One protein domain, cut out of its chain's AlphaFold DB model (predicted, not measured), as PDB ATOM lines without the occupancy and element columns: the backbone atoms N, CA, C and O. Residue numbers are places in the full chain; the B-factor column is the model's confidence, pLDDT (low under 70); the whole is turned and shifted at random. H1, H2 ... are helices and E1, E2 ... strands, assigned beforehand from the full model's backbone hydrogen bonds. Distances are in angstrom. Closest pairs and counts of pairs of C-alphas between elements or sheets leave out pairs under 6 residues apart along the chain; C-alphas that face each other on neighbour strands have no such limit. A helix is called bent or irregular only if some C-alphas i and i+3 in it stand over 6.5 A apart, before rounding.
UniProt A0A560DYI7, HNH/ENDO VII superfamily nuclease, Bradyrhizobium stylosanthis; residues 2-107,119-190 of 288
ATOM      1  N   PHE A   2     332.833 180.492 319.402       92.06
ATOM      2  CA  PHE A   2     333.296 180.630 320.784       92.06
ATOM      3  C   PHE A   2     334.357 179.581 321.118       92.06
ATOM      4  O   PHE A   2     334.358 178.501 320.522       92.06
ATOM      5  N   GLN A   3     335.241 179.918 322.050       93.31
ATOM      6  CA  GLN A   3     336.180 178.998 322.684       93.31
ATOM      7  C   GLN A   3     336.046 179.111 324.198       93.31
ATOM      8  O   GLN A   3     335.925 180.220 324.729       93.31
ATOM      9  N   ILE A   4     336.107 177.961 324.871       96.25
ATOM     10  CA  ILE A   4     336.150 177.903 326.329       96.25
ATOM     11  C   ILE A   4     337.439 178.578 326.786       96.25
ATOM     12  O   ILE A   4     338.534 178.224 326.355       96.25
ATOM     13  N   HIS A   5     337.283 179.535 327.683       97.62
ATOM     14  CA  HIS A   5     338.341 180.326 328.268       97.62
ATOM     15  C   HIS A   5     338.419 180.064 329.771       97.62
ATOM     16  O   HIS A   5     337.435 180.247 330.493       97.62
ATOM     17  N   HIS A   6     339.606 179.697 330.253       97.94
ATOM     18  CA  HIS A   6     339.925 179.714 331.677       97.94
ATOM     19  C   HIS A   6     340.226 181.144 332.124       97.94
ATOM     20  O   HIS A   6     341.223 181.715 331.680       97.94
ATOM     21  N   ILE A   7     339.398 181.696 333.019       98.38
ATOM     22  CA  ILE A   7     339.602 183.046 333.564       98.38
ATOM     23  C   ILE A   7     340.952 183.090 334.285       98.38
ATOM     24  O   ILE A   7     341.838 183.821 333.855       98.38
ATOM     25  N   LEU A   8     341.149 182.253 335.311       98.12
ATOM     26  CA  LEU A   8     342.473 181.944 335.847       98.12
ATOM     27  C   LEU A   8     343.168 180.968 334.891       98.12
ATOM     28  O   LEU A   8     342.700 179.831 334.767       98.12
ATOM     29  N   PRO A   9     344.284 181.357 334.247       96.06
ATOM     30  CA  PRO A   9     344.920 180.541 333.220       96.06
ATOM     31  C   PRO A   9     345.321 179.150 333.710       96.06
ATOM     32  O   PRO A   9     345.989 179.009 334.735       96.06
ATOM     33  N   GLN A  10     345.037 178.124 332.904       94.31
ATOM     34  CA  GLN A  10     345.430 176.739 333.192       94.31
ATOM     35  C   GLN A  10     346.941 176.580 333.433       94.31
ATOM     36  O   GLN A  10     347.360 175.737 334.223       94.31
ATOM     37  N   ALA A  11     347.767 177.430 332.818       91.88
ATOM     38  CA  ALA A  11     349.212 177.447 333.028       91.88
ATOM     39  C   ALA A  11     349.621 177.701 334.494       91.88
ATOM     40  O   ALA A  11     350.735 177.341 334.866       91.88
ATOM     41  N   LEU A  12     348.745 178.293 335.316       94.12
ATOM     42  CA  LEU A  12     348.970 178.576 336.737       94.12
ATOM     43  C   LEU A  12     348.435 177.486 337.679       94.12
ATOM     44  O   LEU A  12     348.519 177.656 338.892       94.12
ATOM     45  N   ALA A  13     347.936 176.357 337.164       92.94
ATOM     46  CA  ALA A  13     347.400 175.259 337.978       92.94
ATOM     47  C   ALA A  13     348.380 174.739 339.049       92.94
ATOM     48  O   ALA A  13     347.962 174.206 340.072       92.94
ATOM     49  N   GLY A  14     349.689 174.891 338.819       91.56
ATOM     50  CA  GLY A  14     350.737 174.459 339.743       91.56
ATOM     51  C   GLY A  14     351.055 175.435 340.880       91.56
ATOM     52  O   GLY A  14     351.860 175.074 341.742       91.56
ATOM     53  N   HIS A  15     350.468 176.637 340.889       94.75
ATOM     54  CA  HIS A  15     350.761 177.683 341.872       94.75
ATOM     55  C   HIS A  15     350.388 177.235 343.293       94.75
ATOM     56  O   HIS A  15     349.292 176.718 343.517       94.75
ATOM     57  N   PHE A  16     351.271 177.453 344.274       94.44
ATOM     58  CA  PHE A  16     351.098 176.915 345.631       94.44
ATOM     59  C   PHE A  16     349.794 177.365 346.306       94.44
ATOM     60  O   PHE A  16     349.114 176.556 346.927       94.44
ATOM     61  N   THR A  17     349.387 178.619 346.103       96.19
ATOM     62  CA  THR A  17     348.096 179.153 346.584       96.19
ATOM     63  C   THR A  17     346.900 178.287 346.183       96.19
ATOM     64  O   THR A  17     346.004 178.076 346.994       96.19
ATOM     65  N   LEU A  18     346.883 177.747 344.960       96.44
ATOM     66  CA  LEU A  18     345.787 176.882 344.515       96.44
ATOM     67  C   LEU A  18     345.811 175.525 345.223       96.44
ATOM     68  O   LEU A  18     344.758 174.950 345.469       96.44
ATOM     69  N   LYS A  19     346.995 175.036 345.612       95.06
ATOM     70  CA  LYS A  19     347.118 173.825 346.434       95.06
ATOM     71  C   LYS A  19     346.572 174.042 347.844       95.06
ATOM     72  O   LYS A  19     345.933 173.142 348.366       95.06
ATOM     73  N   VAL A  20     346.799 175.223 348.427       96.75
ATOM     74  CA  VAL A  20     346.237 175.600 349.739       96.75
ATOM     75  C   VAL A  20     344.710 175.678 349.687       96.75
ATOM     76  O   VAL A  20     344.047 175.246 350.620       96.75
ATOM     77  N   LEU A  21     344.141 176.175 348.584       96.88
ATOM     78  CA  LEU A  21     342.687 176.195 348.388       96.88
ATOM     79  C   LEU A  21     342.080 174.794 348.207       96.88
ATOM     80  O   LEU A  21     340.909 174.592 348.530       96.88
ATOM     81  N   GLY A  22     342.858 173.834 347.697       94.94
ATOM     82  CA  GLY A  22     342.410 172.460 347.478       94.94
ATOM     83  C   GLY A  22     341.107 172.406 346.675       94.94
ATOM     84  O   GLY A  22     340.954 173.098 345.668       94.94
ATOM     85  N   ASP A  23     340.140 171.629 347.160       93.88
ATOM     86  CA  ASP A  23     338.857 171.409 346.482       93.88
ATOM     87  C   ASP A  23     337.917 172.627 346.487       93.88
ATOM     88  O   ASP A  23     336.889 172.610 345.805       93.88
ATOM     89  N   ARG A  24     338.238 173.708 347.219       95.00
ATOM     90  CA  ARG A  24     337.446 174.951 347.159       95.00
ATOM     91  C   ARG A  24     337.527 175.615 345.788       95.00
ATOM     92  O   ARG A  24     336.546 176.205 345.337       95.00
ATOM     93  N   PHE A  25     338.649 175.447 345.088       96.00
ATOM     94  CA  PHE A  25     338.829 175.967 343.742       96.00
ATOM     95  C   PHE A  25     338.939 174.843 342.708       96.00
ATOM     96  O   PHE A  25     339.897 174.076 342.681       96.00
ATOM     97  N   ASN A  26     337.991 174.807 341.770       96.12
ATOM     98  CA  ASN A  26     338.056 173.924 340.611       96.12
ATOM     99  C   ASN A  26     338.483 174.707 339.366       96.12
ATOM    100  O   ASN A  26     337.720 175.516 338.835       96.12
ATOM    101  N   LEU A  27     339.677 174.398 338.853       95.88
ATOM    102  CA  LEU A  27     340.233 175.017 337.650       95.88
ATOM    103  C   LEU A  27     339.317 174.868 336.423       95.88
ATOM    104  O   LEU A  27     339.235 175.787 335.614       95.88
ATOM    105  N   ASN A  28     338.613 173.741 336.303       96.81
ATOM    106  CA  ASN A  28     337.677 173.455 335.213       96.81
ATOM    107  C   ASN A  28     336.211 173.666 335.628       96.81
ATOM    108  O   ASN A  28     335.295 173.254 334.919       96.81
ATOM    109  N   GLY A  29     335.971 174.267 336.795       97.12
ATOM    110  CA  GLY A  29     334.629 174.562 337.280       97.12
ATOM    111  C   GLY A  29     334.026 175.764 336.562       97.12
ATOM    112  O   GLY A  29     334.743 176.671 336.137       97.12
ATOM    113  N   ILE A  30     332.693 175.826 336.494       97.50
ATOM    114  CA  ILE A  30     331.985 176.911 335.795       97.50
ATOM    115  C   ILE A  30     332.374 178.305 336.306       97.50
ATOM    116  O   ILE A  30     332.430 179.255 335.534       97.50
ATOM    117  N   ARG A  31     332.741 178.442 337.588       96.19
ATOM    118  CA  ARG A  31     333.222 179.703 338.179       96.19
ATOM    119  C   ARG A  31     334.490 180.217 337.487       96.19
ATOM    120  O   ARG A  31     334.600 181.421 337.285       96.19
ATOM    121  N   ASN A  32     335.364 179.323 337.020       98.50
ATOM    122  CA  ASN A  32     336.606 179.653 336.319       98.50
ATOM    123  C   ASN A  32     336.523 179.538 334.785       98.50
ATOM    124  O   ASN A  32     337.529 179.753 334.113       98.50
ATOM    125  N   LEU A  33     335.352 179.230 334.220       98.44
ATOM    126  CA  LEU A  33     335.167 179.099 332.774       98.44
ATOM    127  C   LEU A  33     334.153 180.105 332.215       98.44
ATOM    128  O   LEU A  33     333.207 180.517 332.896       98.44
ATOM    129  N   MET A  34     334.359 180.498 330.962       98.44
ATOM    130  CA  MET A  34     333.393 181.213 330.124       98.44
ATOM    131  C   MET A  34     333.712 180.977 328.645       98.44
ATOM    132  O   MET A  34     334.835 180.622 328.313       98.44
ATOM    133  N   ASP A  35     332.758 181.217 327.754       97.62
ATOM    134  CA  ASP A  35     333.000 181.254 326.312       97.62
ATOM    135  C   ASP A  35     333.410 182.676 325.892       97.62
ATOM    136  O   ASP A  35     332.725 183.650 326.213       97.62
ATOM    137  N   LEU A  36     334.498 182.802 325.126       97.81
ATOM    138  CA  LEU A  36     334.908 184.056 324.482       97.81
ATOM    139  C   LEU A  36     334.941 183.913 322.952       97.81
ATOM    140  O   LEU A  36     335.223 182.821 322.448       97.81
ATOM    141  N   PRO A  37     334.648 184.979 322.180       96.94
ATOM    142  CA  PRO A  37     334.681 184.904 320.725       96.94
ATOM    143  C   PRO A  37     336.104 184.683 320.200       96.94
ATOM    144  O   PRO A  37     337.018 185.455 320.477       96.94
ATOM    145  N   SER A  38     336.275 183.666 319.361       94.44
ATOM    146  CA  SER A  38     337.525 183.342 318.669       94.44
ATOM    147  C   SER A  38     337.765 184.169 317.405       94.44
ATOM    148  O   SER A  38     338.736 183.943 316.691       94.44
ATOM    149  N   ASN A  39     336.853 185.087 317.086       93.88
ATOM    150  CA  ASN A  39     336.947 186.011 315.965       93.88
ATOM    151  C   ASN A  39     336.961 187.443 316.518       93.88
ATOM    152  O   ASN A  39     336.063 187.821 317.271       93.88
ATOM    153  N   GLU A  40     337.967 188.234 316.147       94.12
ATOM    154  CA  GLU A  40     338.166 189.579 316.704       94.12
ATOM    155  C   GLU A  40     337.069 190.562 316.297       94.12
ATOM    156  O   GLU A  40     336.671 191.403 317.101       94.12
ATOM    157  N   GLN A  41     336.540 190.440 315.077       95.38
ATOM    158  CA  GLN A  41     335.428 191.268 314.621       95.38
ATOM    159  C   GLN A  41     334.166 190.967 315.438       95.38
ATOM    160  O   GLN A  41     333.498 191.890 315.902       95.38
ATOM    161  N   ALA A  42     333.872 189.687 315.673       95.06
ATOM    162  CA  ALA A  42     332.761 189.289 316.524       95.06
ATOM    163  C   ALA A  42     332.935 189.771 317.971       95.06
ATOM    164  O   ALA A  42     331.977 190.260 318.563       95.06
ATOM    165  N   ALA A  43     334.145 189.664 318.532       96.75
ATOM    166  CA  ALA A  43     334.452 190.181 319.866       96.75
ATOM    167  C   ALA A  43     334.229 191.695 319.951       96.75
ATOM    168  O   ALA A  43     333.584 192.169 320.882       96.75
ATOM    169  N   ARG A  44     334.690 192.443 318.939       96.38
ATOM    170  CA  ARG A  44     334.473 193.888 318.828       96.38
ATOM    171  C   ARG A  44     332.987 194.238 318.786       96.38
ATOM    172  O   ARG A  44     332.562 195.134 319.502       96.38
ATOM    173  N   GLU A  45     332.205 193.531 317.974       96.25
ATOM    174  CA  GLU A  45     330.761 193.766 317.854       96.25
ATOM    175  C   GLU A  45     329.982 193.376 319.111       96.25
ATOM    176  O   GLU A  45     328.989 194.022 319.419       96.25
ATOM    177  N   LEU A  46     330.426 192.352 319.844       96.38
ATOM    178  CA  LEU A  46     329.838 191.950 321.127       96.38
ATOM    179  C   LEU A  46     330.316 192.810 322.305       96.38
ATOM    180  O   LEU A  46     329.780 192.669 323.402       96.38
ATOM    181  N   GLY A  47     331.326 193.660 322.098       96.50
ATOM    182  CA  GLY A  47     331.961 194.429 323.162       96.50
ATOM    183  C   GLY A  47     332.667 193.550 324.196       96.50
ATOM    184  O   GLY A  47     332.693 193.911 325.364       96.50
ATOM    185  N   SER A  48     333.218 192.397 323.805       97.56
ATOM    186  CA  SER A  48     333.909 191.464 324.707       97.56
ATOM    187  C   SER A  48     335.401 191.348 324.384       97.56
ATOM    188  O   SER A  48     335.866 191.752 323.319       97.56
ATOM    189  N   SER A  49     336.175 190.728 325.279       98.12
ATOM    190  CA  SER A  49     337.532 190.287 324.946       98.12
ATOM    191  C   SER A  49     337.490 189.241 323.825       98.12
ATOM    192  O   SER A  49     336.633 188.354 323.868       98.12
ATOM    193  N   PRO A  50     338.419 189.269 322.856       97.44
ATOM    194  CA  PRO A  50     338.639 188.128 321.977       97.44
ATOM    195  C   PRO A  50     339.358 186.992 322.717       97.44
ATOM    196  O   PRO A  50     340.041 187.224 323.720       97.44
ATOM    197  N   HIS A  51     339.248 185.781 322.171       96.06
ATOM    198  CA  HIS A  51     340.089 184.635 322.503       96.06
ATOM    199  C   HIS A  51     340.597 183.957 321.225       96.06
ATOM    200  O   HIS A  51     340.061 182.955 320.759       96.06
ATOM    201  N   THR A  52     341.605 184.567 320.603       91.62
ATOM    202  CA  THR A  52     342.118 184.189 319.273       91.62
ATOM    203  C   THR A  52     343.372 183.315 319.324       91.62
ATOM    204  O   THR A  52     343.870 182.886 318.286       91.62
ATOM    205  N   GLY A  53     343.881 183.021 320.522       88.31
ATOM    206  CA  GLY A  53     345.068 182.200 320.734       88.31
ATOM    207  C   GLY A  53     345.544 182.242 322.185       88.31
ATOM    208  O   GLY A  53     344.750 182.444 323.104       88.31
ATOM    209  N   GLY A  54     346.851 182.062 322.394       87.12
ATOM    210  CA  GLY A  54     347.467 182.129 323.725       87.12
ATOM    211  C   GLY A  54     347.318 183.507 324.376       87.12
ATOM    212  O   GLY A  54     347.310 184.518 323.679       87.12
ATOM    213  N   HIS A  55     347.184 183.547 325.704       92.56
ATOM    214  CA  HIS A  55     346.954 184.785 326.455       92.56
ATOM    215  C   HIS A  55     348.090 185.801 326.298       92.56
ATOM    216  O   HIS A  55     349.264 185.433 326.209       92.56
ATOM    217  N   LEU A  56     347.751 187.091 326.357       94.06
ATOM    218  CA  LEU A  56     348.738 188.162 326.486       94.06
ATOM    219  C   LEU A  56     349.593 187.981 327.749       94.06
ATOM    220  O   LEU A  56     349.110 187.541 328.794       94.06
ATOM    221  N   GLY A  57     350.868 188.370 327.673       92.25
ATOM    222  CA  GLY A  57     351.808 188.205 328.784       92.25
ATOM    223  C   GLY A  57     351.341 188.885 330.077       92.25
ATOM    224  O   GLY A  57     351.469 188.300 331.154       92.25
ATOM    225  N   SER A  58     350.759 190.089 329.992       96.12
ATOM    226  CA  SER A  58     350.186 190.766 331.164       96.12
ATOM    227  C   SER A  58     348.952 190.068 331.720       96.12
ATOM    228  O   SER A  58     348.773 190.082 332.934       96.12
ATOM    229  N   TYR A  59     348.159 189.379 330.893       97.75
ATOM    230  CA  TYR A  59     347.003 188.614 331.369       97.75
ATOM    231  C   TYR A  59     347.445 187.550 332.377       97.75
ATOM    232  O   TYR A  59     347.071 187.598 333.545       97.75
ATOM    233  N   SER A  60     348.359 186.660 331.991       95.38
ATOM    234  CA  SER A  60     348.901 185.645 332.908       95.38
ATOM    235  C   SER A  60     349.606 186.254 334.127       95.38
ATOM    236  O   SER A  60     349.564 185.697 335.227       95.38
ATOM    237  N   ARG A  61     350.246 187.415 333.953       96.19
ATOM    238  CA  ARG A  61     350.978 188.106 335.019       96.19
ATOM    239  C   ARG A  61     350.057 188.621 336.120       96.19
ATOM    240  O   ARG A  61     350.412 188.465 337.285       96.19
ATOM    241  N   ILE A  62     348.906 189.206 335.787       97.75
ATOM    242  CA  ILE A  62     347.992 189.753 336.801       97.75
ATOM    243  C   ILE A  62     347.387 188.651 337.680       97.75
ATOM    244  O   ILE A  62     347.335 188.815 338.896       97.75
ATOM    245  N   PHE A  63     347.049 187.485 337.112       98.06
ATOM    246  CA  PHE A  63     346.576 186.337 337.897       98.06
ATOM    247  C   PHE A  63     347.676 185.786 338.801       98.06
ATOM    248  O   PHE A  63     347.420 185.509 339.967       98.06
ATOM    249  N   CYS A  64     348.914 185.689 338.309       96.25
ATOM    250  CA  CYS A  64     350.031 185.324 339.177       96.25
ATOM    251  C   CYS A  64     350.217 186.328 340.329       96.25
ATOM    252  O   CYS A  64     350.324 185.922 341.484       96.25
ATOM    253  N   LYS A  65     350.238 187.637 340.030       96.81
ATOM    254  CA  LYS A  65     350.362 188.686 341.055       96.81
ATOM    255  C   LYS A  65     349.273 188.531 342.115       96.81
ATOM    256  O   LYS A  65     349.584 188.552 343.301       96.81
ATOM    257  N   PHE A  66     348.030 188.317 341.688       98.19
ATOM    258  CA  PHE A  66     346.901 188.118 342.585       98.19
ATOM    259  C   PHE A  66     347.068 186.881 343.480       98.19
ATOM    260  O   PHE A  66     346.900 186.965 344.694       98.19
ATOM    261  N   LEU A  67     347.472 185.739 342.914       97.62
ATOM    262  CA  LEU A  67     347.733 184.532 343.702       97.62
ATOM    263  C   LEU A  67     348.863 184.735 344.722       97.62
ATOM    264  O   LEU A  67     348.800 184.151 345.803       97.62
ATOM    265  N   GLY A  68     349.858 185.573 344.416       95.81
ATOM    266  CA  GLY A  68     350.885 186.010 345.365       95.81
ATOM    267  C   GLY A  68     350.361 186.962 346.451       95.81
ATOM    268  O   GLY A  68     350.785 186.873 347.603       95.81
ATOM    269  N   VAL A  69     349.395 187.831 346.132       95.62
ATOM    270  CA  VAL A  69     348.692 188.659 347.131       95.62
ATOM    271  C   VAL A  69     347.940 187.776 348.127       95.62
ATOM    272  O   VAL A  69     348.038 188.016 349.329       95.62
ATOM    273  N   LEU A  70     347.281 186.706 347.667       97.19
ATOM    274  CA  LEU A  70     346.628 185.744 348.564       97.19
ATOM    275  C   LEU A  70     347.611 185.073 349.535       97.19
ATOM    276  O   LEU A  70     347.246 184.829 350.677       97.19
ATOM    277  N   GLN A  71     348.870 184.849 349.141       95.81
ATOM    278  CA  GLN A  71     349.907 184.329 350.054       95.81
ATOM    279  C   GLN A  71     350.294 185.304 351.165       95.81
ATOM    280  O   GLN A  71     350.886 184.907 352.166       95.81
ATOM    281  N   SER A  72     349.993 186.586 350.969       94.94
ATOM    282  CA  SER A  72     350.220 187.644 351.951       94.94
ATOM    283  C   SER A  72     348.960 187.951 352.767       94.94
ATOM    284  O   SER A  72     348.999 188.812 353.643       94.94
ATOM    285  N   HIS A  73     347.841 187.271 352.494       96.50
ATOM    286  CA  HIS A  73     346.601 187.427 353.244       96.50
ATOM    287  C   HIS A  73     346.772 186.895 354.684       96.50
ATOM    288  O   HIS A  73     347.376 185.833 354.856       96.50
ATOM    289  N   PRO A  74     346.214 187.555 355.722       96.62
ATOM    290  CA  PRO A  74     346.366 187.120 357.118       96.62
ATOM    291  C   PRO A  74     345.930 185.671 357.374       96.62
ATOM    292  O   PRO A  74     346.532 184.971 358.183       96.62
ATOM    293  N   SER A  75     344.914 185.204 356.648       97.25
ATOM    294  CA  SER A  75     344.406 183.830 356.743       97.25
ATOM    295  C   SER A  75     345.306 182.781 356.081       97.25
ATOM    296  O   SER A  75     345.064 181.596 356.259       97.25
ATOM    297  N   PHE A  76     346.332 183.160 355.312       97.31
ATOM    298  CA  PHE A  76     347.073 182.192 354.499       97.31
ATOM    299  C   PHE A  76     347.816 181.137 355.323       97.31
ATOM    300  O   PHE A  76     347.780 179.960 354.975       97.31
ATOM    301  N   ALA A  77     348.449 181.537 356.430       97.38
ATOM    302  CA  ALA A  77     349.170 180.603 357.296       97.38
ATOM    303  C   ALA A  77     348.222 179.558 357.910       97.38
ATOM    304  O   ALA A  77     348.465 178.363 357.779       97.38
ATOM    305  N   ALA A  78     347.097 180.003 358.478       97.81
ATOM    306  CA  ALA A  78     346.085 179.107 359.035       97.81
ATOM    307  C   ALA A  78     345.449 178.213 357.953       97.81
ATOM    308  O   ALA A  78     345.262 177.017 358.161       97.81
ATOM    309  N   ALA A  79     345.183 178.757 356.760       97.69
ATOM    310  CA  ALA A  79     344.663 177.982 355.633       97.69
ATOM    311  C   ALA A  79     345.639 176.877 355.200       97.69
ATOM    312  O   ALA A  79     345.222 175.758 354.914       97.69
ATOM    313  N   GLN A  80     346.946 177.163 355.197       97.25
ATOM    314  CA  GLN A  80     347.986 176.173 354.909       97.25
ATOM    315  C   GLN A  80     348.022 175.046 355.956       97.25
ATOM    316  O   GLN A  80     348.345 173.910 355.617       97.25
ATOM    317  N   GLU A  81     347.678 175.347 357.207       96.81
ATOM    318  CA  GLU A  81     347.540 174.373 358.299       96.81
ATOM    319  C   GLU A  81     346.205 173.602 358.255       96.81
ATOM    320  O   GLU A  81     345.985 172.701 359.063       96.81
ATOM    321  N   GLY A  82     345.333 173.904 357.286       95.12
ATOM    322  CA  GLY A  82     344.054 173.225 357.083       95.12
ATOM    323  C   GLY A  82     342.870 173.855 357.822       95.12
ATOM    324  O   GLY A  82     341.810 173.233 357.894       95.12
ATOM    325  N   ASP A  83     343.008 175.074 358.357       98.00
ATOM    326  CA  ASP A  83     341.880 175.811 358.931       98.00
ATOM    327  C   ASP A  83     340.850 176.133 357.836       98.00
ATOM    328  O   ASP A  83     341.073 176.981 356.967       98.00
ATOM    329  N   SER A  84     339.696 175.464 357.891       97.44
ATOM    330  CA  SER A  84     338.637 175.620 356.891       97.44
ATOM    331  C   SER A  84     338.110 177.051 356.805       97.44
ATOM    332  O   SER A  84     337.830 177.510 355.702       97.44
ATOM    333  N   ALA A  85     337.974 177.769 357.923       98.00
ATOM    334  CA  ALA A  85     337.470 179.138 357.894       98.00
ATOM    335  C   ALA A  85     338.483 180.062 357.209       98.00
ATOM    336  O   ALA A  85     338.106 180.938 356.432       98.00
ATOM    337  N   ALA A  86     339.774 179.836 357.449       98.31
ATOM    338  CA  ALA A  86     340.842 180.555 356.778       98.31
ATOM    339  C   ALA A  86     340.889 180.262 355.266       98.31
ATOM    340  O   ALA A  86     341.054 181.194 354.476       98.31
ATOM    341  N   VAL A  87     340.693 179.002 354.857       98.25
ATOM    342  CA  VAL A  87     340.566 178.622 353.439       98.25
ATOM    343  C   VAL A  87     339.354 179.307 352.802       98.25
ATOM    344  O   VAL A  87     339.479 179.864 351.713       98.25
ATOM    345  N   ASP A  88     338.207 179.331 353.484       98.06
ATOM    346  CA  ASP A  88     336.984 179.958 352.972       98.06
ATOM    347  C   ASP A  88     337.166 181.479 352.762       98.06
ATOM    348  O   ASP A  88     336.651 182.031 351.789       98.06
ATOM    349  N   GLN A  89     337.961 182.162 353.600       98.19
ATOM    350  CA  GLN A  89     338.327 183.572 353.370       98.19
ATOM    351  C   GLN A  89     339.172 183.759 352.099       98.19
ATOM    352  O   GLN A  89     338.936 184.691 351.329       98.19
ATOM    353  N   LEU A  90     340.146 182.874 351.854       98.44
ATOM    354  CA  LEU A  90     340.954 182.930 350.630       98.44
ATOM    355  C   LEU A  90     340.116 182.623 349.383       98.44
ATOM    356  O   LEU A  90     340.284 183.293 348.363       98.44
ATOM    357  N   ASP A  91     339.216 181.635 349.460       98.12
ATOM    358  CA  ASP A  91     338.301 181.319 348.361       98.12
ATOM    359  C   ASP A  91     337.373 182.497 348.071       98.12
ATOM    360  O   ASP A  91     337.160 182.817 346.905       98.12
ATOM    361  N   ALA A  92     336.868 183.193 349.093       98.00
ATOM    362  CA  ALA A  92     336.016 184.365 348.909       98.00
ATOM    363  C   ALA A  92     336.734 185.504 348.157       98.00
ATOM    364  O   ALA A  92     336.164 186.076 347.218       98.00
ATOM    365  N   GLU A  93     337.990 185.806 348.505       98.19
ATOM    366  CA  GLU A  93     338.789 186.832 347.811       98.19
ATOM    367  C   GLU A  93     339.109 186.393 346.370       98.19
ATOM    368  O   GLU A  93     338.913 187.172 345.431       98.19
ATOM    369  N   LEU A  94     339.517 185.131 346.155       98.38
ATOM    370  CA  LEU A  94     339.734 184.587 344.806       98.38
ATOM    371  C   LEU A  94     338.460 184.643 343.968       98.38
ATOM    372  O   LEU A  94     338.475 185.109 342.832       98.38
ATOM    373  N   SER A  95     337.349 184.198 344.533       98.12
ATOM    374  CA  SER A  95     336.048 184.172 343.879       98.12
ATOM    375  C   SER A  95     335.592 185.560 343.455       98.12
ATOM    376  O   SER A  95     335.095 185.723 342.341       98.12
ATOM    377  N   SER A  96     335.804 186.563 344.310       98.44
ATOM    378  CA  SER A  96     335.490 187.962 344.009       98.44
ATOM    379  C   SER A  96     336.341 188.484 342.851       98.44
ATOM    380  O   SER A  96     335.814 189.091 341.916       98.44
ATOM    381  N   PHE A  97     337.642 188.177 342.854       98.75
ATOM    382  CA  PHE A  97     338.540 188.536 341.757       98.75
ATOM    383  C   PHE A  97     338.159 187.853 340.435       98.75
ATOM    384  O   PHE A  97     338.081 188.515 339.400       98.75
ATOM    385  N   LEU A  98     337.856 186.549 340.453       98.69
ATOM    386  CA  LEU A  98     337.438 185.806 339.258       98.69
ATOM    387  C   LEU A  98     336.098 186.290 338.710       98.69
ATOM    388  O   LEU A  98     335.934 186.368 337.493       98.69
ATOM    389  N   ALA A  99     335.152 186.641 339.580       98.75
ATOM    390  CA  ALA A  99     333.873 187.206 339.172       98.75
ATOM    391  C   ALA A  99     334.057 188.560 338.474       98.75
ATOM    392  O   ALA A  99     333.524 188.771 337.383       98.75
ATOM    393  N   ALA A 100     334.879 189.440 339.055       98.88
ATOM    394  CA  ALA A 100     335.227 190.724 338.457       98.88
ATOM    395  C   ALA A 100     335.952 190.550 337.114       98.88
ATOM    396  O   ALA A 100     335.585 191.199 336.136       98.88
ATOM    397  N   ALA A 101     336.931 189.642 337.033       98.88
ATOM    398  CA  ALA A 101     337.663 189.350 335.803       98.88
ATOM    399  C   ALA A 101     336.751 188.775 334.709       98.88
ATOM    400  O   ALA A 101     336.788 189.241 333.573       98.88
ATOM    401  N   LYS A 102     335.882 187.811 335.047       98.88
ATOM    402  CA  LYS A 102     334.896 187.230 334.121       98.88
ATOM    403  C   LYS A 102     333.964 188.298 333.556       98.88
ATOM    404  O   LYS A 102     333.751 188.362 332.344       98.88
ATOM    405  N   HIS A 103     333.448 189.164 334.423       98.75
ATOM    406  CA  HIS A 103     332.615 190.282 334.005       98.75
ATOM    407  C   HIS A 103     333.398 191.246 333.103       98.75
ATOM    408  O   HIS A 103     332.942 191.580 332.012       98.75
ATOM    409  N   ALA A 104     334.618 191.621 333.491       98.75
ATOM    410  CA  ALA A 104     335.470 192.511 332.712       98.75
ATOM    411  C   ALA A 104     335.828 191.947 331.332       98.75
ATOM    412  O   ALA A 104     335.810 192.694 330.357       98.75
ATOM    413  N   LEU A 105     336.086 190.643 331.213       98.81
ATOM    414  CA  LEU A 105     336.284 189.965 329.929       98.81
ATOM    415  C   LEU A 105     335.025 190.023 329.065       98.81
ATOM    416  O   LEU A 105     335.107 190.326 327.874       98.81
ATOM    417  N   SER A 106     333.855 189.781 329.660       98.31
ATOM    418  CA  SER A 106     332.578 189.820 328.940       98.31
ATOM    419  C   SER A 106     332.233 191.204 328.384       98.31
ATOM    420  O   SER A 106     331.548 191.291 327.370       98.31
ATOM    421  N   LYS A 107     332.745 192.266 329.024       97.75
ATOM    422  CA  LYS A 107     332.583 193.673 328.625       97.75
ATOM    423  C   LYS A 107     333.807 194.256 327.906       97.75
ATOM    424  O   LYS A 107     333.875 195.457 327.668       97.75
ATOM    425  N   THR A 119     347.107 197.844 319.621       97.12
ATOM    426  CA  THR A 119     348.456 197.260 319.684       97.12
ATOM    427  C   THR A 119     348.558 196.247 320.830       97.12
ATOM    428  O   THR A 119     347.751 196.247 321.767       97.12
ATOM    429  N   LYS A 120     349.555 195.354 320.790       96.06
ATOM    430  CA  LYS A 120     349.808 194.432 321.912       96.06
ATOM    431  C   LYS A 120     350.203 195.203 323.169       96.06
ATOM    432  O   LYS A 120     349.820 194.817 324.270       96.06
ATOM    433  N   GLU A 121     350.964 196.273 323.011       97.19
ATOM    434  CA  GLU A 121     351.478 197.118 324.081       97.19
ATOM    435  C   GLU A 121     350.326 197.808 324.821       97.19
ATOM    436  O   GLU A 121     350.226 197.683 326.044       97.19
ATOM    437  N   ASP A 122     349.398 198.424 324.085       98.06
ATOM    438  CA  ASP A 122     348.216 199.073 324.662       98.06
ATOM    439  C   ASP A 122     347.297 198.064 325.354       98.06
ATOM    440  O   ASP A 122     346.798 198.316 326.455       98.06
ATOM    441  N   ALA A 123     347.111 196.884 324.751       97.94
ATOM    442  CA  ALA A 123     346.319 195.816 325.353       97.94
ATOM    443  C   ALA A 123     346.938 195.331 326.676       97.94
ATOM    444  O   ALA A 123     346.230 195.216 327.677       97.94
ATOM    445  N   ASN A 124     348.258 195.105 326.714       98.19
ATOM    446  CA  ASN A 124     348.966 194.746 327.947       98.19
ATOM    447  C   ASN A 124     348.854 195.849 329.007       98.19
ATOM    448  O   ASN A 124     348.580 195.547 330.168       98.19
ATOM    449  N   LYS A 125     349.001 197.122 328.618       98.06
ATOM    450  CA  LYS A 125     348.832 198.248 329.540       98.06
ATOM    451  C   LYS A 125     347.427 198.281 330.144       98.06
ATOM    452  O   LYS A 125     347.298 198.384 331.360       98.06
ATOM    453  N   ARG A 126     346.384 198.119 329.325       98.31
ATOM    454  CA  ARG A 126     344.991 198.096 329.796       98.31
ATOM    455  C   ARG A 126     344.731 196.976 330.805       98.31
ATOM    456  O   ARG A 126     344.004 197.185 331.771       98.31
ATOM    457  N   ILE A 127     345.331 195.804 330.599       98.62
ATOM    458  CA  ILE A 127     345.234 194.674 331.534       98.62
ATOM    459  C   ILE A 127     345.841 195.032 332.897       98.62
ATOM    460  O   ILE A 127     345.227 194.771 333.933       98.62
ATOM    461  N   GLU A 128     347.033 195.632 332.912       98.38
ATOM    462  CA  GLU A 128     347.699 196.039 334.157       98.38
ATOM    463  C   GLU A 128     346.931 197.171 334.861       98.38
ATOM    464  O   GLU A 128     346.742 197.113 336.075       98.38
ATOM    465  N   ASP A 129     346.426 198.154 334.108       98.38
ATOM    466  CA  ASP A 129     345.621 199.260 334.645       98.38
ATOM    467  C   ASP A 129     344.301 198.750 335.256       98.38
ATOM    468  O   ASP A 129     343.897 199.204 336.331       98.38
ATOM    469  N   TRP A 130     343.643 197.771 334.618       98.69
ATOM    470  CA  TRP A 130     342.466 197.108 335.187       98.69
ATOM    471  C   TRP A 130     342.814 196.390 336.491       98.69
ATOM    472  O   TRP A 130     342.100 196.542 337.482       98.69
ATOM    473  N   TYR A 131     343.930 195.654 336.524       98.62
ATOM    474  CA  TYR A 131     344.349 194.928 337.721       98.62
ATOM    475  C   TYR A 131     344.613 195.860 338.904       98.62
ATOM    476  O   TYR A 131     344.186 195.559 340.011       98.62
ATOM    477  N   VAL A 132     345.250 197.016 338.708       98.06
ATOM    478  CA  VAL A 132     345.464 197.978 339.806       98.06
ATOM    479  C   VAL A 132     344.137 198.470 340.409       98.06
ATOM    480  O   VAL A 132     344.080 198.764 341.601       98.06
ATOM    481  N   ASN A 133     343.059 198.490 339.620       98.00
ATOM    482  CA  ASN A 133     341.752 199.026 340.005       98.00
ATOM    483  C   ASN A 133     340.663 197.954 340.180       98.00
ATOM    484  O   ASN A 133     339.484 198.295 340.278       98.00
ATOM    485  N   TRP A 134     341.017 196.664 340.226       98.50
ATOM    486  CA  TRP A 134     340.023 195.584 340.146       98.50
ATOM    487  C   TRP A 134     338.995 195.626 341.289       98.50
ATOM    488  O   TRP A 134     337.839 195.268 341.080       98.50
ATOM    489  N   LYS A 135     339.386 196.094 342.487       98.50
ATOM    490  CA  LYS A 135     338.475 196.242 343.636       98.50
ATOM    491  C   LYS A 135     337.443 197.342 343.405       98.50
ATOM    492  O   LYS A 135     336.258 197.109 343.608       98.50
ATOM    493  N   THR A 136     337.883 198.503 342.923       98.56
ATOM    494  CA  THR A 136     336.988 199.597 342.518       98.56
ATOM    495  C   THR A 136     336.056 199.133 341.405       98.56
ATOM    496  O   THR A 136     334.849 199.317 341.495       98.56
ATOM    497  N   TYR A 137     336.596 198.422 340.412       98.69
ATOM    498  CA  TYR A 137     335.802 197.827 339.344       98.69
ATOM    499  C   TYR A 137     334.720 196.878 339.883       98.69
ATOM    500  O   TYR A 137     333.569 196.952 339.455       98.69
ATOM    501  N   ALA A 138     335.074 195.991 340.817       98.62
ATOM    502  CA  ALA A 138     334.137 195.055 341.429       98.62
ATOM    503  C   ALA A 138     333.029 195.775 342.213       98.62
ATOM    504  O   ALA A 138     331.872 195.369 342.138       98.62
ATOM    505  N   GLU A 139     333.371 196.853 342.917       98.50
ATOM    506  CA  GLU A 139     332.422 197.683 343.661       98.50
ATOM    507  C   GLU A 139     331.430 198.390 342.731       98.50
ATOM    508  O   GLU A 139     330.218 198.254 342.889       98.50
ATOM    509  N   GLU A 140     331.942 199.097 341.722       98.44
ATOM    510  CA  GLU A 140     331.137 199.862 340.762       98.44
ATOM    511  C   GLU A 140     330.228 198.969 339.911       98.44
ATOM    512  O   GLU A 140     329.170 199.400 339.460       98.44
ATOM    513  N   ASN A 141     330.625 197.711 339.699       98.25
ATOM    514  CA  ASN A 141     329.887 196.743 338.890       98.25
ATOM    515  C   ASN A 141     329.210 195.656 339.737       98.25
ATOM    516  O   ASN A 141     328.787 194.644 339.174       98.25
ATOM    517  N   ARG A 142     329.090 195.838 341.062       98.31
ATOM    518  CA  ARG A 142     328.625 194.800 342.001       98.31
ATOM    519  C   ARG A 142     327.333 194.126 341.547       98.31
ATOM    520  O   ARG A 142     327.277 192.900 341.478       98.31
ATOM    521  N   ASP A 143     326.312 194.913 341.214       97.94
ATOM    522  CA  ASP A 143     324.994 194.383 340.854       97.94
ATOM    523  C   ASP A 143     325.032 193.606 339.531       97.94
ATOM    524  O   ASP A 143     324.445 192.529 339.424       97.94
ATOM    525  N   SER A 144     325.785 194.103 338.545       97.56
ATOM    526  CA  SER A 144     325.957 193.441 337.245       97.56
ATOM    527  C   SER A 144     326.772 192.148 337.366       97.56
ATOM    528  O   SER A 144     326.416 191.121 336.786       97.56
ATOM    529  N   ILE A 145     327.837 192.158 338.176       98.56
ATOM    530  CA  ILE A 145     328.623 190.960 338.498       98.56
ATOM    531  C   ILE A 145     327.733 189.928 339.187       98.56
ATOM    532  O   ILE A 145     327.732 188.764 338.784       98.56
ATOM    533  N   LYS A 146     326.933 190.351 340.172       98.31
ATOM    534  CA  LYS A 146     326.015 189.460 340.877       98.31
ATOM    535  C   LYS A 146     324.986 188.856 339.921       98.31
ATOM    536  O   LYS A 146     324.818 187.642 339.908       98.31
ATOM    537  N   GLN A 147     324.342 189.671 339.087       97.94
ATOM    538  CA  GLN A 147     323.379 189.192 338.094       97.94
ATOM    539  C   GLN A 147     324.009 188.171 337.137       97.94
ATOM    540  O   GLN A 147     323.393 187.150 336.815       97.94
ATOM    541  N   MET A 148     325.241 188.430 336.693       98.44
ATOM    542  CA  MET A 148     325.993 187.499 335.860       98.44
ATOM    543  C   MET A 148     326.229 186.170 336.579       98.44
ATOM    544  O   MET A 148     325.958 185.122 335.996       98.44
ATOM    545  N   GLN A 149     326.711 186.198 337.822       98.38
ATOM    546  CA  GLN A 149     326.955 184.987 338.608       98.38
ATOM    547  C   GLN A 149     325.669 184.197 338.848       98.38
ATOM    548  O   GLN A 149     325.633 183.017 338.521       98.38
ATOM    549  N   ASP A 150     324.602 184.859 339.302       98.38
ATOM    550  CA  ASP A 150     323.304 184.226 339.553       98.38
ATOM    551  C   ASP A 150     322.775 183.527 338.286       98.38
ATOM    552  O   ASP A 150     322.288 182.399 338.345       98.38
ATOM    553  N   THR A 151     322.918 184.167 337.117       98.12
ATOM    554  CA  THR A 151     322.501 183.584 335.831       98.12
ATOM    555  C   THR A 151     323.353 182.371 335.462       98.12
ATOM    556  O   THR A 151     322.822 181.339 335.049       98.12
ATOM    557  N   VAL A 152     324.677 182.480 335.593       98.31
ATOM    558  CA  VAL A 152     325.608 181.378 335.309       98.31
ATOM    559  C   VAL A 152     325.308 180.184 336.212       98.31
ATOM    560  O   VAL A 152     325.212 179.063 335.714       98.31
ATOM    561  N   ASP A 153     325.105 180.422 337.506       97.94
ATOM    562  CA  ASP A 153     324.819 179.386 338.493       97.94
ATOM    563  C   ASP A 153     323.458 178.733 338.230       97.94
ATOM    564  O   ASP A 153     323.369 177.507 338.201       97.94
ATOM    565  N   GLN A 154     322.417 179.516 337.928       98.19
ATOM    566  CA  GLN A 154     321.103 178.984 337.561       98.19
ATOM    567  C   GLN A 154     321.183 178.062 336.337       98.19
ATOM    568  O   GLN A 154     320.640 176.955 336.356       98.19
ATOM    569  N   LEU A 155     321.862 178.501 335.273       98.06
ATOM    570  CA  LEU A 155     322.034 177.706 334.055       98.06
ATOM    571  C   LEU A 155     322.859 176.447 334.336       98.06
ATOM    572  O   LEU A 155     322.517 175.364 333.864       98.06
ATOM    573  N   HIS A 156     323.918 176.566 335.135       97.31
ATOM    574  CA  HIS A 156     324.757 175.439 335.518       97.31
ATOM    575  C   HIS A 156     323.976 174.394 336.329       97.31
ATOM    576  O   HIS A 156     323.994 173.216 335.977       97.31
ATOM    577  N   THR A 157     323.217 174.816 337.345       97.50
ATOM    578  CA  THR A 157     322.343 173.944 338.149       97.50
ATOM    579  C   THR A 157     321.242 173.302 337.305       97.50
ATOM    580  O   THR A 157     320.901 172.140 337.516       97.50
ATOM    581  N   ALA A 158     320.735 174.004 336.289       97.69
ATOM    582  CA  ALA A 158     319.797 173.458 335.310       97.69
ATOM    583  C   ALA A 158     320.453 172.517 334.273       97.69
ATOM    584  O   ALA A 158     319.810 172.142 333.292       97.69
ATOM    585  N   SER A 159     321.726 172.138 334.454       97.44
ATOM    586  CA  SER A 159     322.514 171.322 333.514       97.44
ATOM    587  C   SER A 159     322.649 171.939 332.112       97.44
ATOM    588  O   SER A 159     322.910 171.247 331.128       97.44
ATOM    589  N   GLN A 160     322.513 173.262 331.999       97.44
ATOM    590  CA  GLN A 160     322.668 174.019 330.757       97.44
ATOM    591  C   GLN A 160     324.098 174.552 330.628       97.44
ATOM    592  O   GLN A 160     324.324 175.758 330.563       97.44
ATOM    593  N   TRP A 161     325.074 173.639 330.570       95.69
ATOM    594  CA  TRP A 161     326.508 173.959 330.566       95.69
ATOM    595  C   TRP A 161     326.913 174.991 329.502       95.69
ATOM    596  O   TRP A 161     327.518 176.011 329.820       95.69
ATOM    597  N   GLU A 162     326.524 174.775 328.242       94.81
ATOM    598  CA  GLU A 162     326.816 175.730 327.163       94.81
ATOM    599  C   GLU A 162     326.167 177.100 327.395       94.81
ATOM    600  O   GLU A 162     326.734 178.133 327.042       94.81
ATOM    601  N   GLY A 163     324.969 177.110 327.987       95.56
ATOM    602  CA  GLY A 163     324.285 178.339 328.369       95.56
ATOM    603  C   GLY A 163     325.076 179.086 329.436       95.56
ATOM    604  O   GLY A 163     325.341 180.272 329.273       95.56
ATOM    605  N   ALA A 164     325.510 178.380 330.479       98.00
ATOM    606  CA  ALA A 164     326.299 178.939 331.570       98.00
ATOM    607  C   ALA A 164     327.643 179.510 331.082       98.00
ATOM    608  O   ALA A 164     328.037 180.593 331.508       98.00
ATOM    609  N   LEU A 165     328.318 178.839 330.141       97.94
ATOM    610  CA  LEU A 165     329.560 179.340 329.543       97.94
ATOM    611  C   LEU A 165     329.354 180.640 328.756       97.94
ATOM    612  O   LEU A 165     330.172 181.554 328.857       97.94
ATOM    613  N   ARG A 166     328.275 180.732 327.971       96.50
ATOM    614  CA  ARG A 166     328.022 181.875 327.076       96.50
ATOM    615  C   ARG A 166     327.326 183.040 327.765       96.50
ATOM    616  O   ARG A 166     327.483 184.177 327.322       96.50
ATOM    617  N   ALA A 167     326.583 182.781 328.840       97.00
ATOM    618  CA  ALA A 167     325.790 183.780 329.549       97.00
ATOM    619  C   ALA A 167     326.546 185.087 329.838       97.00
ATOM    620  O   ALA A 167     325.985 186.131 329.519       97.00
ATOM    621  N   PRO A 168     327.808 185.091 330.319       97.88
ATOM    622  CA  PRO A 168     328.526 186.339 330.565       97.88
ATOM    623  C   PRO A 168     328.558 187.282 329.354       97.88
ATOM    624  O   PRO A 168     328.288 188.471 329.492       97.88
ATOM    625  N   VAL A 169     328.827 186.758 328.152       97.12
ATOM    626  CA  VAL A 169     328.882 187.563 326.920       97.12
ATOM    627  C   VAL A 169     327.476 187.913 326.423       97.12
ATOM    628  O   VAL A 169     327.263 189.012 325.911       97.12
ATOM    629  N   LEU A 170     326.508 187.003 326.586       95.44
ATOM    630  CA  LEU A 170     325.147 187.147 326.048       95.44
ATOM    631  C   LEU A 170     324.197 187.972 326.910       95.44
ATOM    632  O   LEU A 170     323.174 188.424 326.397       95.44
ATOM    633  N   LEU A 171     324.500 188.164 328.192       92.94
ATOM    634  CA  LEU A 171     323.663 188.969 329.070       92.94
ATOM    635  C   LEU A 171     323.527 190.388 328.504       92.94
ATOM    636  O   LEU A 171     324.546 190.993 328.151       92.94
ATOM    637  N   PRO A 172     322.294 190.913 328.381       86.94
ATOM    638  CA  PRO A 172     322.071 192.235 327.817       86.94
ATOM    639  C   PRO A 172     322.742 193.309 328.675       86.94
ATOM    640  O   PRO A 172     322.961 193.133 329.872       86.94
ATOM    641  N   ASP A 173     323.066 194.430 328.051       88.50
ATOM    642  CA  ASP A 173     323.566 195.618 328.735       88.50
ATOM    643  C   ASP A 173     322.975 196.880 328.109       88.50
ATOM    644  O   ASP A 173     322.070 196.812 327.278       88.50
ATOM    645  N   SER A 174     323.455 198.044 328.542       84.00
ATOM    646  CA  SER A 174     322.970 199.336 328.058       84.00
ATOM    647  C   SER A 174     323.250 199.584 326.575       84.00
ATOM    648  O   SER A 174     322.664 200.506 326.014       84.00
ATOM    649  N   THR A 175     324.125 198.796 325.940       88.25
ATOM    650  CA  THR A 175     324.509 198.982 324.535       88.25
ATOM    651  C   THR A 175     323.873 197.954 323.607       88.25
ATOM    652  O   THR A 175     323.484 198.310 322.497       88.25
ATOM    653  N   LEU A 176     323.739 196.699 324.047       92.06
ATOM    654  CA  LEU A 176     323.218 195.610 323.221       92.06
ATOM    655  C   LEU A 176     322.151 194.801 323.958       92.06
ATOM    656  O   LEU A 176     322.392 194.251 325.040       92.06
ATOM    657  N   SER A 177     320.994 194.642 323.314       94.19
ATOM    658  CA  SER A 177     319.976 193.697 323.767       94.19
ATOM    659  C   SER A 177     320.419 192.250 323.519       94.19
ATOM    660  O   SER A 177     321.316 191.971 322.718       94.19
ATOM    661  N   LEU A 178     319.750 191.286 324.161       92.88
ATOM    662  CA  LEU A 178     319.979 189.867 323.872       92.88
ATOM    663  C   LEU A 178     319.725 189.548 322.388       92.88
ATOM    664  O   LEU A 178     320.480 188.785 321.789       92.88
ATOM    665  N   ALA A 179     318.692 190.147 321.786       93.25
ATOM    666  CA  ALA A 179     318.376 189.952 320.375       93.25
ATOM    667  C   ALA A 179     319.515 190.447 319.471       93.25
ATOM    668  O   ALA A 179     319.907 189.734 318.547       93.25
ATOM    669  N   ASP A 180     320.108 191.603 319.787       95.19
ATOM    670  CA  ASP A 180     321.251 192.143 319.041       95.19
ATOM    671  C   ASP A 180     322.471 191.228 319.156       95.19
ATOM    672  O   ASP A 180     323.104 190.898 318.151       95.19
ATOM    673  N   LYS A 181     322.769 190.736 320.366       93.94
ATOM    674  CA  LYS A 181     323.876 189.794 320.605       93.94
ATOM    675  C   LYS A 181     323.689 188.483 319.843       93.94
ATOM    676  O   LYS A 181     324.632 187.990 319.218       93.94
ATOM    677  N   LEU A 182     322.472 187.940 319.821       92.75
ATOM    678  CA  LEU A 182     322.144 186.751 319.030       92.75
ATOM    679  C   LEU A 182     322.247 187.020 317.522       92.75
ATOM    680  O   LEU A 182     322.766 186.177 316.788       92.75
ATOM    681  N   ALA A 183     321.822 188.199 317.059       93.00
ATOM    682  CA  ALA A 183     321.960 188.600 315.663       93.00
ATOM    683  C   ALA A 183     323.435 188.728 315.246       93.00
ATOM    684  O   ALA A 183     323.793 188.277 314.156       93.00
ATOM    685  N   ILE A 184     324.297 189.277 316.114       93.12
ATOM    686  CA  ILE A 184     325.753 189.314 315.914       93.12
ATOM    687  C   ILE A 184     326.294 187.892 315.743       93.12
ATOM    688  O   ILE A 184     326.905 187.578 314.725       93.12
ATOM    689  N   ILE A 185     325.999 186.992 316.680       90.56
ATOM    690  CA  ILE A 185     326.457 185.592 316.636       90.56
ATOM    691  C   ILE A 185     325.970 184.865 315.379       90.56
ATOM    692  O   ILE A 185     326.718 184.102 314.760       90.56
ATOM    693  N   GLY A 186     324.737 185.139 314.951       88.75
ATOM    694  CA  GLY A 186     324.148 184.598 313.727       88.75
ATOM    695  C   GLY A 186     324.901 184.960 312.439       88.75
ATOM    696  O   GLY A 186     324.735 184.265 311.431       88.75
ATOM    697  N   ARG A 187     325.725 186.020 312.445       90.81
ATOM    698  CA  ARG A 187     326.587 186.400 311.308       90.81
ATOM    699  C   ARG A 187     327.861 185.563 311.226       90.81
ATOM    700  O   ARG A 187     328.294 185.237 310.131       90.81
ATOM    701  N   TYR A 188     328.424 185.169 312.368       85.50
ATOM    702  CA  TYR A 188     329.707 184.447 312.439       85.50
ATOM    703  C   TYR A 188     329.565 182.927 312.555       85.50
ATOM    704  O   TYR A 188     330.550 182.197 312.491       85.50
ATOM    705  N   THR A 189     328.342 182.436 312.746       73.56
ATOM    706  CA  THR A 189     328.012 181.002 312.712       73.56
ATOM    707  C   THR A 189     327.701 180.520 311.295       73.56
ATOM    708  O   THR A 189     327.977 179.368 310.962       73.56
ATOM    709  N   ARG A 190     327.196 181.404 310.428       57.66
ATOM    710  CA  ARG A 190     326.962 181.135 309.003       57.66
ATOM    711  C   ARG A 190     328.226 181.410 308.187       57.66
ATOM    712  O   ARG A 190     328.301 182.392 307.464       57.66
TER     713      ARG A 190
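Overview. This is residues 2 to 107 and 119 to 190 of the 288 residues of the protein "HNH/ENDO VII superfamily nuclease" of Bradyrhizobium stylosanthis (UniProt A0A560DYI7). A two-stranded ribbon, E1 and E2, and the long helix H5 make the core, and the helical hairpin of H8 and H9 packs on it, with H9 on E2 and H8 crossing H5. H1 and H4 pack on the first part of H5, H7 crosses H5, H3 and H6 run side by side, and H2 and H10 pair near the domain's other end. The 178 printed residues include ten named helices and two strands, in the order E1, H1, E2, then H2 to H10; the sheet is antiparallel and the class is mostly helix. The whole is compact, with a radius of gyration of the C-alphas of 16.6 A and spans of 53 by 41 by 29 A.

Arrangement. E1, residues 2 to 6, and E2, residues 33 to 37, are antiparallel neighbours, with N 3 and O 36 within hydrogen-bond range at 2.9 A. The closest C-alphas of E2 and H9, residues 161 to 170, are those of Met 34 and Leu 165, 4.3 A apart. H8, residues 142 to 157, touches H9 in a hairpin, closest at C-alphas 152 and 164, 4.5 A, at a shallow tilt of 22 degrees, opposite ways. The hub is H5, residues 84 to 106. Its residues 102 to 106 alone touch H9, closest at C-alphas 106 and 169, 4.8 A. Its residues 99 to 103 alone touch H8, closest at C-alphas 103 and 145, 6.0 A, about perpendicular at 79 degrees. Its residues 96 to 101 alone touch H7, residues 134 to 140, closest at C-alphas 100 and 138, 5.4 A. Its residues 87 to 91 alone touch H1, residues 16 to 24, closest at C-alphas 87 and 21, 6.0 A. Its residues 85 to 90 alone touch H4, residues 76 to 80, closest at C-alphas 87 and 79, 4.7 A. H3, residues 57 to 71, touches H6, residues 120 to 132, with its residues 57 to 62 alone, closest at C-alphas 58 and 124, 5.3 A. H2, residues 40 to 46, touches H10, residues 178 to 189, closest at C-alphas 46 and 181, 6.4 A. Every O i to N i+4 pair is within hydrogen-bond range in H2, H4, H5, H6, H7 and H8, against 3 of 5 in H1, 10 of 11 in H3, 4 of 6 in H9 and 7 of 8 in H10.

Along the chain. E1 begins at C-alpha 2, (333.296, 180.630, 320.784). H5 is 31.9 A long, H8 22.1 A and H3 21.7 A. H1 and H9 are irregular: C-alphas 20 and 23 are 9.1 A apart, and C-alphas 165 and 168 are 7.1 A apart. H10 ends at C-alpha 189, (328.012, 181.002, 312.712).

Size, cuts and confidence. The two C-alphas farthest apart, of Glu 81 and Arg 190, are 53.8 A apart. Residues 108 to 118 are not printed, and C-alphas 107 and 119 are 18.6 A apart across this cut. Of the links that are printed whole, none is long. The printed part has a mean pLDDT of 95.9, and residue 190 is under 70.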